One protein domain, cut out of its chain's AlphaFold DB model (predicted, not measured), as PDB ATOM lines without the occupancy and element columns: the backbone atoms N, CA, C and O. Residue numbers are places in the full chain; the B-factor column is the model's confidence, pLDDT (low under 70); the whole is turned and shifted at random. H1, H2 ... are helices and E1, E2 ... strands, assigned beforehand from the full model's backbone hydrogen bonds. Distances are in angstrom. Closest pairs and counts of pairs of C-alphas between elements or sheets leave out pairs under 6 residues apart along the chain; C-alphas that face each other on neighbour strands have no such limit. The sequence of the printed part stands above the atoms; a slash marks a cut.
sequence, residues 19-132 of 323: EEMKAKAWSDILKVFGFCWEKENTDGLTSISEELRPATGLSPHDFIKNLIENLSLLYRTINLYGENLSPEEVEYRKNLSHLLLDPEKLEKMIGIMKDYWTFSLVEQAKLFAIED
ATOM      1  N   GLU A  19     200.005 190.523 198.766       85.75
ATOM      2  CA  GLU A  19     200.048 191.829 199.426       85.75
ATOM      3  C   GLU A  19     200.145 193.016 198.462       85.75
ATOM      4  O   GLU A  19     199.485 194.030 198.677       85.75
ATOM      5  N   GLU A  20     200.938 192.897 197.395       86.88
ATOM      6  CA  GLU A  20     201.120 193.962 196.397       86.88
ATOM      7  C   GLU A  20     199.822 194.242 195.621       86.88
ATOM      8  O   GLU A  20     199.437 195.388 195.395       86.88
ATOM      9  N   MET A  21     199.118 193.178 195.255       90.44
ATOM     10  CA  MET A  21     197.859 193.227 194.521       90.44
ATOM     11  C   MET A  21     196.725 193.774 195.396       90.44
ATOM     12  O   MET A  21     195.962 194.636 194.962       90.44
ATOM     13  N   LYS A  22     196.662 193.349 196.663       86.88
ATOM     14  CA  LYS A  22     195.713 193.890 197.645       86.88
ATOM     15  C   LYS A  22     195.972 195.365 197.947       86.88
ATOM     16  O   LYS A  22     195.016 196.129 198.063       86.88
ATOM     17  N   ALA A  23     197.236 195.777 198.045       82.50
ATOM     18  CA  ALA A  23     197.602 197.176 198.258       82.50
ATOM     19  C   ALA A  23     197.142 198.072 197.096       82.50
ATOM     20  O   ALA A  23     196.598 199.151 197.341       82.50
ATOM     21  N   LYS A  24     197.271 197.602 195.848       86.88
ATOM     22  CA  LYS A  24     196.734 198.298 194.667       86.88
ATOM     23  C   LYS A  24     195.218 198.431 194.708       86.88
ATOM     24  O   LYS A  24     194.695 199.527 194.524       86.88
ATOM     25  N   ALA A  25     194.520 197.345 195.038       88.06
ATOM     26  CA  ALA A  25     193.063 197.364 195.142       88.06
ATOM     27  C   ALA A  25     192.557 198.345 196.212       88.06
ATOM     28  O   ALA A  25     191.594 199.082 195.995       88.06
ATOM     29  N   TRP A  26     193.237 198.406 197.360       80.56
ATOM     30  CA  TRP A  26     192.946 199.404 198.387       80.56
ATOM     31  C   TRP A  26     193.265 200.825 197.932       80.56
ATOM     32  O   TRP A  26     192.464 201.732 198.156       80.56
ATOM     33  N   SER A  27     194.394 201.024 197.256       81.25
ATOM     34  CA  SER A  27     194.788 202.335 196.740       81.25
ATOM     35  C   SER A  27     193.773 202.882 195.739       81.25
ATOM     36  O   SER A  27     193.475 204.073 195.768       81.25
ATOM     37  N   ASP A  28     193.171 202.032 194.906       83.56
ATOM     38  CA  ASP A  28     192.129 202.448 193.961       83.56
ATOM     39  C   ASP A  28     190.880 203.015 194.653       83.56
ATOM     40  O   ASP A  28     190.291 203.982 194.170       83.56
ATOM     41  N   ILE A  29     190.513 202.489 195.823       78.62
ATOM     42  CA  ILE A  29     189.415 203.039 196.637       78.62
ATOM     43  C   ILE A  29     189.842 204.332 197.318       78.62
ATOM     44  O   ILE A  29     189.111 205.321 197.306       78.62
ATOM     45  N   LEU A  30     191.022 204.320 197.937       73.69
ATOM     46  CA  LEU A  30     191.537 205.434 198.730       73.69
ATOM     47  C   LEU A  30     191.736 206.700 197.892       73.69
ATOM     48  O   LEU A  30     191.495 207.802 198.394       73.69
ATOM     49  N   LYS A  31     192.068 206.552 196.603       74.06
ATOM     50  CA  LYS A  31     192.193 207.661 195.642       74.06
ATOM     51  C   LYS A  31     190.932 208.522 195.573       74.06
ATOM     52  O   LYS A  31     191.041 209.741 195.468       74.06
ATOM     53  N   VAL A  32     189.744 207.923 195.707       67.69
ATOM     54  CA  VAL A  32     188.458 208.652 195.723       67.69
ATOM     55  C   VAL A  32     188.372 209.627 196.905       67.69
ATOM     56  O   VAL A  32     187.690 210.646 196.826       67.69
ATOM     57  N   PHE A  33     189.103 209.343 197.981       65.50
ATOM     58  CA  PHE A  33     189.156 210.148 199.198       65.50
ATOM     59  C   PHE A  33     190.419 211.022 199.290       65.50
ATOM     60  O   PHE A  33     190.637 211.656 200.319       65.50
ATOM     61  N   GLY A  34     191.246 211.069 198.238       64.44
ATOM     62  CA  GLY A  34     192.498 211.835 198.226       64.44
ATOM     63  C   GLY A  34     193.661 211.165 198.969       64.44
ATOM     64  O   GLY A  34     194.649 211.829 199.293       64.44
ATOM     65  N   PHE A  35     193.559 209.860 199.233       68.56
ATOM     66  CA  PHE A  35     194.596 209.080 199.905       68.56
ATOM     67  C   PHE A  35     195.248 208.071 198.958       68.56
ATOM     68  O   PHE A  35     194.638 207.600 198.000       68.56
ATOM     69  N   CYS A  36     196.486 207.702 199.259       67.44
ATOM     70  CA  CYS A  36     197.178 206.577 198.644       67.44
ATOM     71  C   CYS A  36     197.908 205.770 199.713       67.44
ATOM     72  O   CYS A  36     198.138 206.243 200.830       67.44
ATOM     73  N   TRP A  37     198.286 204.543 199.374       70.06
ATOM     74  CA  TRP A  37     199.161 203.768 200.240       70.06
ATOM     75  C   TRP A  37     200.597 204.284 200.166       70.06
ATOM     76  O   TRP A  37     201.046 204.662 199.087       70.06
ATOM     77  N   GLU A  38     201.351 204.254 201.269       67.81
ATOM     78  CA  GLU A  38     202.727 204.788 201.293       67.81
ATOM     79  C   GLU A  38     203.688 204.107 200.311       67.81
ATOM     80  O   GLU A  38     204.673 204.694 199.863       67.81
ATOM     81  N   LYS A  39     203.372 202.868 199.925       62.47
ATOM     82  CA  LYS A  39     204.122 202.103 198.922       62.47
ATOM     83  C   LYS A  39     203.776 202.493 197.479       62.47
ATOM     84  O   LYS A  39     204.532 202.156 196.571       62.47
ATOM     85  N   GLU A  40     202.680 203.218 197.259       60.69
ATOM     86  CA  GLU A  40     202.301 203.804 195.972       60.69
ATOM     87  C   GLU A  40     202.637 205.294 195.971       60.69
ATOM     88  O   GLU A  40     201.799 206.150 196.253       60.69
ATOM     89  N   ASN A  41     203.892 205.614 195.654       56.09
ATOM     90  CA  ASN A  41     204.329 206.999 195.516       56.09
ATOM     91  C   ASN A  41     203.536 207.672 194.379       56.09
ATOM     92  O   ASN A  41     203.779 207.403 193.201       56.09
ATOM     93  N   THR A  42     202.540 208.484 194.737       60.72
ATOM     94  CA  THR A  42     201.606 209.120 193.803       60.72
ATOM     95  C   THR A  42     201.506 210.609 194.103       60.72
ATOM     96  O   THR A  42     201.159 211.023 195.210       60.72
ATOM     97  N   ASP A  43     201.842 211.426 193.104       64.50
ATOM     98  CA  ASP A  43     201.884 212.880 193.243       64.50
ATOM     99  C   ASP A  43     200.506 213.437 193.636       64.50
ATOM    100  O   ASP A  43     199.505 213.216 192.954       64.50
ATOM    101  N   GLY A  44     200.468 214.199 194.733       59.44
ATOM    102  CA  GLY A  44     199.273 214.917 195.184       59.44
ATOM    103  C   GLY A  44     198.314 214.134 196.088       59.44
ATOM    104  O   GLY A  44     197.281 214.691 196.454       59.44
ATOM    105  N   LEU A  45     198.637 212.896 196.480       62.97
ATOM    106  CA  LEU A  45     197.833 212.110 197.425       62.97
ATOM    107  C   LEU A  45     198.467 212.055 198.819       62.97
ATOM    108  O   LEU A  45     199.687 212.088 198.980       62.97
ATOM    109  N   THR A  46     197.617 211.982 199.846       61.66
ATOM    110  CA  THR A  46     198.080 211.811 201.230       61.66
ATOM    111  C   THR A  46     198.380 210.340 201.488       61.66
ATOM    112  O   THR A  46     197.499 209.489 201.377       61.66
ATOM    113  N   SER A  47     199.623 210.054 201.862       61.75
ATOM    114  CA  SER A  47     200.099 208.709 202.177       61.75
ATOM    115  C   SER A  47     199.529 208.192 203.503       61.75
ATOM    116  O   SER A  47     199.629 208.874 204.524       61.75
ATOM    117  N   ILE A  48     198.985 206.974 203.504       64.31
ATOM    118  CA  ILE A  48     198.577 206.235 204.707       64.31
ATOM    119  C   ILE A  48     199.648 205.179 205.038       64.31
ATOM    120  O   ILE A  48     200.115 204.475 204.138       64.31
ATOM    121  N   SER A  49     200.056 205.096 206.312       64.69
ATOM    122  CA  SER A  49     201.112 204.185 206.786       64.69
ATOM    123  C   SER A  49     200.650 202.729 206.892       64.69
ATOM    124  O   SER A  49     199.465 202.458 207.096       64.69
ATOM    125  N   GLU A  50     201.594 201.781 206.858       59.78
ATOM    126  CA  GLU A  50     201.327 200.355 207.134       59.78
ATOM    127  C   GLU A  50     200.656 200.093 208.497       59.78
ATOM    128  O   GLU A  50     199.956 199.102 208.656       59.78
ATOM    129  N   GLU A  51     200.799 200.985 209.477       58.56
ATOM    130  CA  GLU A  51     200.139 200.860 210.790       58.56
ATOM    131  C   GLU A  51     198.621 201.079 210.721       58.56
ATOM    132  O   GLU A  51     197.874 200.580 211.559       58.56
ATOM    133  N   LEU A  52     198.167 201.824 209.712       57.00
ATOM    134  CA  LEU A  52     196.755 202.018 209.394       57.00
ATOM    135  C   LEU A  52     196.262 200.979 208.376       57.00
ATOM    136  O   LEU A  52     195.091 201.009 207.987       57.00
ATOM    137  N   ARG A  53     197.138 200.059 207.933       57.41
ATOM    138  CA  ARG A  53     196.734 198.888 207.152       57.41
ATOM    139  C   ARG A  53     195.859 198.025 208.043       57.41
ATOM    140  O   ARG A  53     196.172 197.883 209.228       57.41
ATOM    141  N   PRO A  54     194.813 197.373 207.514       52.06
ATOM    142  CA  PRO A  54     194.209 196.311 208.287       52.06
ATOM    143  C   PRO A  54     195.296 195.285 208.607       52.06
ATOM    144  O   PRO A  54     196.085 194.912 207.731       52.06
ATOM    145  N   ALA A  55     195.314 194.807 209.850       45.97
ATOM    146  CA  ALA A  55     195.990 193.559 210.144       45.97
ATOM    147  C   ALA A  55     195.487 192.528 209.127       45.97
ATOM    148  O   ALA A  55     194.283 192.393 208.885       45.97
ATOM    149  N   THR A  56     196.417 191.847 208.475       49.66
ATOM    150  CA  THR A  56     196.105 190.740 207.575       49.66
ATOM    151  C   THR A  56     195.118 189.784 208.242       49.66
ATOM    152  O   THR A  56     195.386 189.310 209.345       49.66
ATOM    153  N   GLY A  57     193.984 189.532 207.587       49.97
ATOM    154  CA  GLY A  57     192.908 188.689 208.114       49.97
ATOM    155  C   GLY A  57     191.664 189.434 208.614       49.97
ATOM    156  O   GLY A  57     190.706 188.762 208.980       49.97
ATOM    157  N   LEU A  58     191.632 190.775 208.608       61.53
ATOM    158  CA  LEU A  58     190.383 191.534 208.780       61.53
ATOM    159  C   LEU A  58     189.518 191.481 207.517       61.53
ATOM    160  O   LEU A  58     190.030 191.529 206.394       61.53
ATOM    161  N   SER A  59     188.197 191.454 207.703       65.56
ATOM    162  CA  SER A  59     187.263 191.552 206.586       65.56
ATOM    163  C   SER A  59     187.347 192.944 205.928       65.56
ATOM    164  O   SER A  59     187.609 193.943 206.611       65.56
ATOM    165  N   PRO A  60     187.087 193.070 204.611       67.38
ATOM    166  CA  PRO A  60     187.028 194.375 203.948       67.38
ATOM    167  C   PRO A  60     186.018 195.337 204.589       67.38
ATOM    168  O   PRO A  60     186.258 196.542 204.612       67.38
ATOM    169  N   HIS A  61     184.908 194.814 205.129       71.56
ATOM    170  CA  HIS A  61     183.891 195.607 205.833       71.56
ATOM    171  C   HIS A  61     184.475 196.249 207.094       71.56
ATOM    172  O   HIS A  61     184.430 197.473 207.224       71.56
ATOM    173  N   ASP A  62     185.107 195.446 207.956       71.25
ATOM    174  CA  ASP A  62     185.711 195.928 209.202       71.25
ATOM    175  C   ASP A  62     186.814 196.949 208.933       71.25
ATOM    176  O   ASP A  62     186.915 197.949 209.644       71.25
ATOM    177  N   PHE A  63     187.613 196.741 207.879       72.00
ATOM    178  CA  PHE A  63     188.606 197.728 207.475       72.00
ATOM    179  C   PHE A  63     187.962 199.043 207.048       72.00
ATOM    180  O   PHE A  63     188.362 200.086 207.550       72.00
ATOM    181  N   ILE A  64     186.983 199.025 206.138       72.44
ATOM    182  CA  ILE A  64     186.372 200.267 205.645       72.44
ATOM    183  C   ILE A  64     185.716 201.013 206.807       72.44
ATOM    184  O   ILE A  64     185.883 202.224 206.929       72.44
ATOM    185  N   LYS A  65     185.041 200.290 207.705       73.75
ATOM    186  CA  LYS A  65     184.486 200.853 208.932       73.75
ATOM    187  C   LYS A  65     185.568 201.493 209.804       73.75
ATOM    188  O   LYS A  65     185.435 202.658 210.169       73.75
ATOM    189  N   ASN A  66     186.652 200.774 210.089       72.81
ATOM    190  CA  ASN A  66     187.751 201.267 210.917       72.81
ATOM    191  C   ASN A  66     188.480 202.459 210.275       72.81
ATOM    192  O   ASN A  66     188.762 203.443 210.953       72.81
ATOM    193  N   LEU A  67     188.734 202.408 208.966       71.69
ATOM    194  CA  LEU A  67     189.303 203.501 208.185       71.69
ATOM    195  C   LEU A  67     188.410 204.732 208.280       71.69
ATOM    196  O   LEU A  67     188.901 205.821 208.539       71.69
ATOM    197  N   ILE A  68     187.101 204.574 208.100       69.75
ATOM    198  CA  ILE A  68     186.144 205.671 208.203       69.75
ATOM    199  C   ILE A  68     186.116 206.254 209.622       69.75
ATOM    200  O   ILE A  68     186.151 207.475 209.784       69.75
ATOM    201  N   GLU A  69     186.083 205.407 210.651       68.56
ATOM    202  CA  GLU A  69     186.128 205.827 212.053       68.56
ATOM    203  C   GLU A  69     187.431 206.584 212.358       68.56
ATOM    204  O   GLU A  69     187.391 207.675 212.932       68.56
ATOM    205  N   ASN A  70     188.576 206.079 211.897       66.62
ATOM    206  CA  ASN A  70     189.881 206.711 212.075       66.62
ATOM    207  C   ASN A  70     190.047 207.986 211.254       66.62
ATOM    208  O   ASN A  70     190.552 208.975 211.778       66.62
ATOM    209  N   LEU A  71     189.564 208.029 210.013       65.62
ATOM    210  CA  LEU A  71     189.494 209.259 209.231       65.62
ATOM    211  C   LEU A  71     188.622 210.280 209.960       65.62
ATOM    212  O   LEU A  71     189.027 211.428 210.102       65.62
ATOM    213  N   SER A  72     187.474 209.878 210.513       61.09
ATOM    214  CA  SER A  72     186.623 210.772 211.302       61.09
ATOM    215  C   SER A  72     187.361 211.354 212.517       61.09
ATOM    216  O   SER A  72     187.224 212.543 212.812       61.09
ATOM    217  N   LEU A  73     188.190 210.548 213.190       54.84
ATOM    218  CA  LEU A  73     189.024 210.954 214.323       54.84
ATOM    219  C   LEU A  73     190.180 211.866 213.893       54.84
ATOM    220  O   LEU A  73     190.426 212.889 214.539       54.84
ATOM    221  N   LEU A  74     190.848 211.553 212.781       50.81
ATOM    222  CA  LEU A  74     191.899 212.372 212.182       50.81
ATOM    223  C   LEU A  74     191.339 213.743 211.775       50.81
ATOM    224  O   LEU A  74     191.899 214.778 212.132       50.81
ATOM    225  N   TYR A  75     190.169 213.770 211.132       57.59
ATOM    226  CA  TYR A  75     189.475 214.996 210.741       57.59
ATOM    227  C   TYR A  75     188.975 215.803 211.945       57.59
ATOM    228  O   TYR A  75     189.079 217.029 211.931       57.59
ATOM    229  N   ARG A  76     188.484 215.159 213.016       53.00
ATOM    230  CA  ARG A  76     188.142 215.841 214.281       53.00
ATOM    231  C   ARG A  76     189.368 216.480 214.927       53.00
ATOM    232  O   ARG A  76     189.280 217.613 215.389       53.00
ATOM    233  N   THR A  77     190.502 215.788 214.914       41.75
ATOM    234  CA  THR A  77     191.772 216.307 215.436       41.75
ATOM    235  C   THR A  77     192.268 217.487 214.596       41.75
ATOM    236  O   THR A  77     192.611 218.524 215.150       41.75
ATOM    237  N   ILE A  78     192.198 217.411 213.264       46.41
ATOM    238  CA  ILE A  78     192.544 218.537 212.380       46.41
ATOM    239  C   ILE A  78     191.583 219.725 212.576       46.41
ATOM    240  O   ILE A  78     192.035 220.862 212.592       46.41
ATOM    241  N   ASN A  79     190.286 219.501 212.805       48.75
ATOM    242  CA  ASN A  79     189.330 220.579 213.108       48.75
ATOM    243  C   ASN A  79     189.584 221.262 214.464       48.75
ATOM    244  O   ASN A  79     189.200 222.415 214.639       48.75
ATOM    245  N   LEU A  80     190.211 220.570 215.419       48.16
ATOM    246  CA  LEU A  80     190.594 221.143 216.713       48.16
ATOM    247  C   LEU A  80     191.911 221.936 216.649       48.16
ATOM    248  O   LEU A  80     192.156 222.745 217.539       48.16
ATOM    249  N   TYR A  81     192.735 221.727 215.613       44.53
ATOM    250  CA  TYR A  81     194.105 222.259 215.540       44.53
ATOM    251  C   TYR A  81     194.492 222.930 214.200       44.53
ATOM    252  O   TYR A  81     195.639 223.339 214.037       44.53
ATOM    253  N   GLY A  82     193.591 223.047 213.220       47.81
ATOM    254  CA  GLY A  82     193.914 223.478 211.854       47.81
ATOM    255  C   GLY A  82     193.538 224.928 211.540       47.81
ATOM    256  O   GLY A  82     192.387 225.208 211.223       47.81
ATOM    257  N   GLU A  83     194.517 225.837 211.535       48.28
ATOM    258  CA  GLU A  83     194.326 227.265 211.215       48.28
ATOM    259  C   GLU A  83     194.385 227.628 209.707       48.28
ATOM    260  O   GLU A  83     194.308 228.804 209.378       48.28
ATOM    261  N   ASN A  84     194.482 226.680 208.759       54.97
ATOM    262  CA  ASN A  84     194.724 227.006 207.334       54.97
ATOM    263  C   ASN A  84     193.938 226.147 206.318       54.97
ATOM    264  O   ASN A  84     194.534 225.570 205.413       54.97
ATOM    265  N   LEU A  85     192.613 226.039 206.445       58.16
ATOM    266  CA  LEU A  85     191.773 225.363 205.437       58.16
ATOM    267  C   LEU A  85     190.963 226.364 204.612       58.16
ATOM    268  O   LEU A  85     190.471 227.360 205.147       58.16
ATOM    269  N   SER A  86     190.788 226.086 203.318       66.56
ATOM    270  CA  SER A  86     189.913 226.890 202.463       66.56
ATOM    271  C   SER A  86     188.427 226.659 202.798       66.56
ATOM    272  O   SER A  86     188.051 225.591 203.291       66.56
ATOM    273  N   PRO A  87     187.541 227.631 202.519       65.38
ATOM    274  CA  PRO A  87     186.106 227.490 202.778       65.38
ATOM    275  C   PRO A  87     185.452 226.281 202.087       65.38
ATOM    276  O   PRO A  87     184.572 225.652 202.671       65.38
ATOM    277  N   GLU A  88     185.896 225.924 200.878       64.06
ATOM    278  CA  GLU A  88     185.392 224.760 200.131       64.06
ATOM    279  C   GLU A  88     185.779 223.440 200.811       64.06
ATOM    280  O   GLU A  88     184.946 222.543 200.945       64.06
ATOM    281  N   GLU A  89     187.007 223.345 201.330       55.28
ATOM    282  CA  GLU A  89     187.447 222.190 202.117       55.28
ATOM    283  C   GLU A  89     186.656 222.069 203.422       55.28
ATOM    284  O   GLU A  89     186.303 220.961 203.821       55.28
ATOM    285  N   VAL A  90     186.336 223.186 204.081       59.75
ATOM    286  CA  VAL A  90     185.508 223.193 205.299       59.75
ATOM    287  C   VAL A  90     184.083 222.707 205.008       59.75
ATOM    288  O   VAL A  90     183.542 221.903 205.772       59.75
ATOM    289  N   GLU A  91     183.476 223.153 203.908       61.41
ATOM    290  CA  GLU A  91     182.120 222.763 203.501       61.41
ATOM    291  C   GLU A  91     182.054 221.279 203.096       61.41
ATOM    292  O   GLU A  91     181.194 220.531 203.569       61.41
ATOM    293  N   TYR A  92     183.014 220.811 202.293       60.34
ATOM    294  CA  TYR A  92     183.154 219.397 201.936       60.34
ATOM    295  C   TYR A  92     183.331 218.511 203.184       60.34
ATOM    296  O   TYR A  92     182.663 217.483 203.322       60.34
ATOM    297  N   ARG A  93     184.152 218.947 204.153       58.38
ATOM    298  CA  ARG A  93     184.388 218.236 205.425       58.38
ATOM    299  C   ARG A  93     183.147 218.173 206.317       58.38
ATOM    300  O   ARG A  93     182.901 217.130 206.926       58.38
ATOM    301  N   LYS A  94     182.339 219.237 206.381       59.25
ATOM    302  CA  LYS A  94     181.037 219.209 207.078       59.25
ATOM    303  C   LYS A  94     180.117 218.160 206.462       59.25
ATOM    304  O   LYS A  94     179.565 217.335 207.190       59.25
ATOM    305  N   ASN A  95     180.026 218.119 205.136       61.38
ATOM    306  CA  ASN A  95     179.196 217.147 204.426       61.38
ATOM    307  C   ASN A  95     179.646 215.695 204.660       61.38
ATOM    308  O   ASN A  95     178.800 214.834 204.902       61.38
ATOM    309  N   LEU A  96     180.958 215.431 204.701       59.53
ATOM    310  CA  LEU A  96     181.498 214.125 205.093       59.53
ATOM    311  C   LEU A  96     181.124 213.764 206.533       59.53
ATOM    312  O   LEU A  96     180.616 212.675 206.776       59.53
ATOM    313  N   SER A  97     181.296 214.684 207.486       56.91
ATOM    314  CA  SER A  97     180.953 214.420 208.889       56.91
ATOM    315  C   SER A  97     179.467 214.095 209.094       56.91
ATOM    316  O   SER A  97     179.148 213.238 209.912       56.91
ATOM    317  N   HIS A  98     178.562 214.687 208.309       57.41
ATOM    318  CA  HIS A  98     177.137 214.337 208.321       57.41
ATOM    319  C   HIS A  98     176.847 212.950 207.731       57.41
ATOM    320  O   HIS A  98     175.920 212.285 208.188       57.41
ATOM    321  N   LEU A  99     177.639 212.497 206.755       54.91
ATOM    322  CA  LEU A  99     177.561 211.139 206.210       54.91
ATOM    323  C   LEU A  99     177.984 210.086 207.247       54.91
ATOM    324  O   LEU A  99     177.380 209.024 207.323       54.91
ATOM    325  N   LEU A 100     178.991 210.409 208.067       57.81
ATOM    326  CA  LEU A 100     179.551 209.522 209.096       57.81
ATOM    327  C   LEU A 100     178.715 209.433 210.381       57.81
ATOM    328  O   LEU A 100     178.967 208.573 211.219       57.81
ATOM    329  N   LEU A 101     177.737 210.325 210.554       60.41
ATOM    330  CA  LEU A 101     176.831 210.350 211.709       60.41
ATOM    331  C   LEU A 101     175.502 209.621 211.453       60.41
ATOM    332  O   LEU A 101     174.692 209.509 212.369       60.41
ATOM    333  N   ASP A 102     175.277 209.137 210.229       73.88
ATOM    334  CA  ASP A 102     174.085 208.393 209.823       73.88
ATOM    335  C   ASP A 102     174.455 206.917 209.575       73.88
ATOM    336  O   ASP A 102     175.075 206.610 208.550       73.88
ATOM    337  N   PRO A 103     174.100 205.996 210.494       76.12
ATOM    338  CA  PRO A 103     174.486 204.590 210.395       76.12
ATOM    339  C   PRO A 103     174.017 203.902 209.108       76.12
ATOM    340  O   PRO A 103     174.750 203.091 208.551       76.12
ATOM    341  N   GLU A 104     172.832 204.242 208.590       82.06
ATOM    342  CA  GLU A 104     172.306 203.613 207.371       82.06
ATOM    343  C   GLU A 104     173.095 204.049 206.130       82.06
ATOM    344  O   GLU A 104     173.401 203.239 205.249       82.06
ATOM    345  N   LYS A 105     173.464 205.334 206.055       76.06
ATOM    346  CA  LYS A 105     174.304 205.842 204.960       76.06
ATOM    347  C   LYS A 105     175.725 205.307 205.043       76.06
ATOM    348  O   LYS A 105     176.307 205.014 203.998       76.06
ATOM    349  N   LEU A 106     176.259 205.171 206.256       74.69
ATOM    350  CA  LEU A 106     177.566 204.573 206.493       74.69
ATOM    351  C   LEU A 106     177.601 203.124 205.992       74.69
ATOM    352  O   LEU A 106     178.459 202.798 205.179       74.69
ATOM    353  N   GLU A 107     176.635 202.290 206.380       81.00
ATOM    354  CA  GLU A 107     176.553 200.900 205.903       81.00
ATOM    355  C   GLU A 107     176.398 200.815 204.379       81.00
ATOM    356  O   GLU A 107     177.071 200.019 203.722       81.00
ATOM    357  N   LYS A 108     175.587 201.691 203.772       82.69
ATOM    358  CA  LYS A 108     175.470 201.757 202.308       82.69
ATOM    359  C   LYS A 108     176.802 202.106 201.635       82.69
ATOM    360  O   LYS A 108     177.134 201.532 200.599       82.69
ATOM    361  N   MET A 109     177.557 203.049 202.197       77.69
ATOM    362  CA  MET A 109     178.870 203.437 201.681       77.69
ATOM    363  C   MET A 109     179.895 202.312 201.845       77.69
ATOM    364  O   MET A 109     180.623 202.035 200.893       77.69
ATOM    365  N   ILE A 110     179.904 201.625 202.993       79.19
ATOM    366  CA  ILE A 110     180.743 200.441 203.218       79.19
ATOM    367  C   ILE A 110     180.441 199.373 202.160       79.19
ATOM    368  O   ILE A 110     181.373 198.838 201.563       79.19
ATOM    369  N   GLY A 111     179.162 199.113 201.867       83.56
ATOM    370  CA  GLY A 111     178.752 198.189 200.806       83.56
ATOM    371  C   GLY A 111     179.316 198.568 199.433       83.56
ATOM    372  O   GLY A 111     179.992 197.761 198.803       83.56
ATOM    373  N   ILE A 112     179.138 199.824 199.011       84.06
ATOM    374  CA  ILE A 112     179.664 200.323 197.725       84.06
ATOM    375  C   ILE A 112     181.194 200.196 197.660       84.06
ATOM    376  O   ILE A 112     181.743 199.774 196.642       84.06
ATOM    377  N   MET A 113     181.895 200.555 198.737       82.62
ATOM    378  CA  MET A 113     183.353 200.460 198.802       82.62
ATOM    379  C   MET A 113     183.830 199.005 198.777       82.62
ATOM    380  O   MET A 113     184.825 198.715 198.119       82.62
ATOM    381  N   LYS A 114     183.117 198.084 199.437       83.94
ATOM    382  CA  LYS A 114     183.400 196.642 199.398       83.94
ATOM    383  C   LYS A 114     183.215 196.070 197.992       83.94
ATOM    384  O   LYS A 114     184.064 195.300 197.538       83.94
ATOM    385  N   ASP A 115     182.147 196.454 197.297       87.81
ATOM    386  CA  ASP A 115     181.891 196.025 195.919       87.81
ATOM    387  C   ASP A 115     182.986 196.540 194.976       87.81
ATOM    388  O   ASP A 115     183.532 195.783 194.170       87.81
ATOM    389  N   TYR A 116     183.373 197.810 195.121       88.12
ATOM    390  CA  TYR A 116     184.452 198.396 194.327       88.12
ATOM    391  C   TYR A 116     185.818 197.775 194.647       88.12
ATOM    392  O   TYR A 116     186.592 197.506 193.731       88.12
ATOM    393  N   TRP A 117     186.105 197.491 195.922       87.25
ATOM    394  CA  TRP A 117     187.310 196.764 196.327       87.25
ATOM    395  C   TRP A 117     187.379 195.388 195.690       87.25
ATOM    396  O   TRP A 117     188.407 195.015 195.139       87.25
ATOM    397  N   THR A 118     186.269 194.655 195.739       90.50
ATOM    398  CA  THR A 118     186.152 193.324 195.148       90.50
ATOM    399  C   THR A 118     186.421 193.385 193.652       90.50
ATOM    400  O   THR A 118     187.242 192.627 193.143       90.50
ATOM    401  N   PHE A 119     185.785 194.331 192.957       93.56
ATOM    402  CA  PHE A 119     186.024 194.566 191.539       93.56
ATOM    403  C   PHE A 119     187.499 194.881 191.254       93.56
ATOM    404  O   PHE A 119     188.112 194.207 190.429       93.56
ATOM    405  N   SER A 120     188.087 195.855 191.958       92.06
ATOM    406  CA  SER A 120     189.485 196.235 191.742       92.06
ATOM    407  C   SER A 120     190.431 195.070 192.035       92.06
ATOM    408  O   SER A 120     191.293 194.777 191.218       92.06
ATOM    409  N   LEU A 121     190.235 194.324 193.126       93.38
ATOM    410  CA  LEU A 121     191.075 193.175 193.466       93.38
ATOM    411  C   LEU A 121     191.068 192.099 192.369       93.38
ATOM    412  O   LEU A 121     192.122 191.564 192.029       93.38
ATOM    413  N   VAL A 122     189.901 191.805 191.791       95.88
ATOM    414  CA  VAL A 122     189.769 190.858 190.674       95.88
ATOM    415  C   VAL A 122     190.494 191.368 189.428       95.88
ATOM    416  O   VAL A 122     191.211 190.610 188.777       95.88
ATOM    417  N   GLU A 123     190.346 192.651 189.098       96.88
ATOM    418  CA  GLU A 123     191.043 193.243 187.955       96.88
ATOM    419  C   GLU A 123     192.561 193.290 188.173       96.88
ATOM    420  O   GLU A 123     193.318 192.966 187.259       96.88
ATOM    421  N   GLN A 124     193.028 193.584 189.390       95.19
ATOM    422  CA  GLN A 124     194.448 193.501 189.730       95.19
ATOM    423  C   GLN A 124     194.964 192.060 189.597       95.19
ATOM    424  O   GLN A 124     196.042 191.869 189.043       95.19
ATOM    425  N   ALA A 125     194.198 191.039 190.000       96.88
ATOM    426  CA  ALA A 125     194.584 189.639 189.794       96.88
ATOM    427  C   ALA A 125     194.732 189.278 188.317       96.88
ATOM    428  O   ALA A 125     195.738 188.683 187.929       96.88
ATOM    429  N   LYS A 126     193.791 189.703 187.469       97.19
ATOM    430  CA  LYS A 126     193.885 189.516 186.013       97.19
ATOM    431  C   LYS A 126     195.101 190.218 185.423       97.19
ATOM    432  O   LYS A 126     195.833 189.620 184.639       97.19
ATOM    433  N   LEU A 127     195.328 191.476 185.797       97.06
ATOM    434  CA  LEU A 127     196.468 192.256 185.315       97.06
ATOM    435  C   LEU A 127     197.791 191.618 185.742       97.06
ATOM    436  O   LEU A 127     198.672 191.428 184.910       97.06
ATOM    437  N   PHE A 128     197.914 191.214 187.008       97.06
ATOM    438  CA  PHE A 128     199.106 190.528 187.499       97.06
ATOM    439  C   PHE A 128     199.307 189.182 186.805       97.06
ATOM    440  O   PHE A 128     200.444 188.840 186.502       97.06
ATOM    441  N   ALA A 129     198.240 188.435 186.517       96.12
ATOM    442  CA  ALA A 129     198.332 187.191 185.763       96.12
ATOM    443  C   ALA A 129     198.849 187.428 184.331       96.12
ATOM    444  O   ALA A 129     199.751 186.725 183.882       96.12
ATOM    445  N   ILE A 130     198.324 188.439 183.628       97.00
ATOM    446  CA  ILE A 130     198.761 188.810 182.268       97.00
ATOM    447  C   ILE A 130     200.226 189.266 182.256       97.00
ATOM    448  O   ILE A 130     200.964 188.967 181.320       97.00
ATOM    449  N   GLU A 131     200.642 189.999 183.285       97.06
ATOM    450  CA  GLU A 131     201.998 190.533 183.416       97.06
ATOM    451  C   GLU A 131     202.996 189.547 184.046       97.06
ATOM    452  O   GLU A 131     204.152 189.922 184.245       97.06
ATOM    453  N   ASP A 132     202.569 188.320 184.360       96.00
ATOM    454  CA  ASP A 132     203.377 187.293 185.033       96.00
ATOM    455  C   ASP A 132     203.951 187.760 186.390       96.00
ATOM    456  O   ASP A 132     205.112 187.548 186.736       96.00
TER     457      ASP A 132
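What this domain is: This is residues 19 to 132 of the 323 residues of an uncharacterized protein of Candidatus Roizmanbacteria bacterium GW2011_GWC2_37_13 (UniProt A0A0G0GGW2). H1 packs on the long H4, and the tiny parallel sheet of E1 and E2 packs on H1 through E1; H2 packs on H4 with its first residues, 60 to 65, alone and leads away from it, and H3 folds back towards H4 in a loose hairpin with H2, meeting the first part of H4 at a corner. The printed part has 114 residues, mostly helix, in the order H1 E1 E2 H2 H3 H4. It is compact, radius of gyration of the C-alphas 15.3 A, spanning 48 by 33 by 24 A.

How they stand to each other: E1, residues 35 to 37, and E2, 46 to 48, are parallel; N 36 and O 46, 3.0 A apart, are within hydrogen-bond range. The closest C-alphas of E1 and H1, residues 19 to 33, are Cys 36 and Ser 27, 5.2 A. H1 touches H4, residues 103 to 130, closest at C-alphas Ala 25 and Leu 121, 4.9 A, at a steep tilt of 45 degrees, opposite ways. H2, residues 60 to 81, touches H4 with residues 60 to 65 alone, closest at C-alphas Ile 64 and Ile 110, 6.1 A. H2 and H3, residues 87 to 100, a hairpin, only just touch, with 3 pairs of C-alphas within 8 A. Every O i to N i+4 pair is within hydrogen-bond range in H2, H3 and H4; in H1, 8 of 11.

Where its parts are: H4 is 40.4 A long, H2 31.0 A. H1 begins at C-alpha 19 (200.048, 191.829, 199.426); H4 ends at C-alpha 130 (198.761, 188.810, 182.268).

The domain as a whole: The printed part has no cut. The link E2 to H2 is long. Residues 32 to 36, 38 to 60 and 68 to 101 have pLDDT under 70.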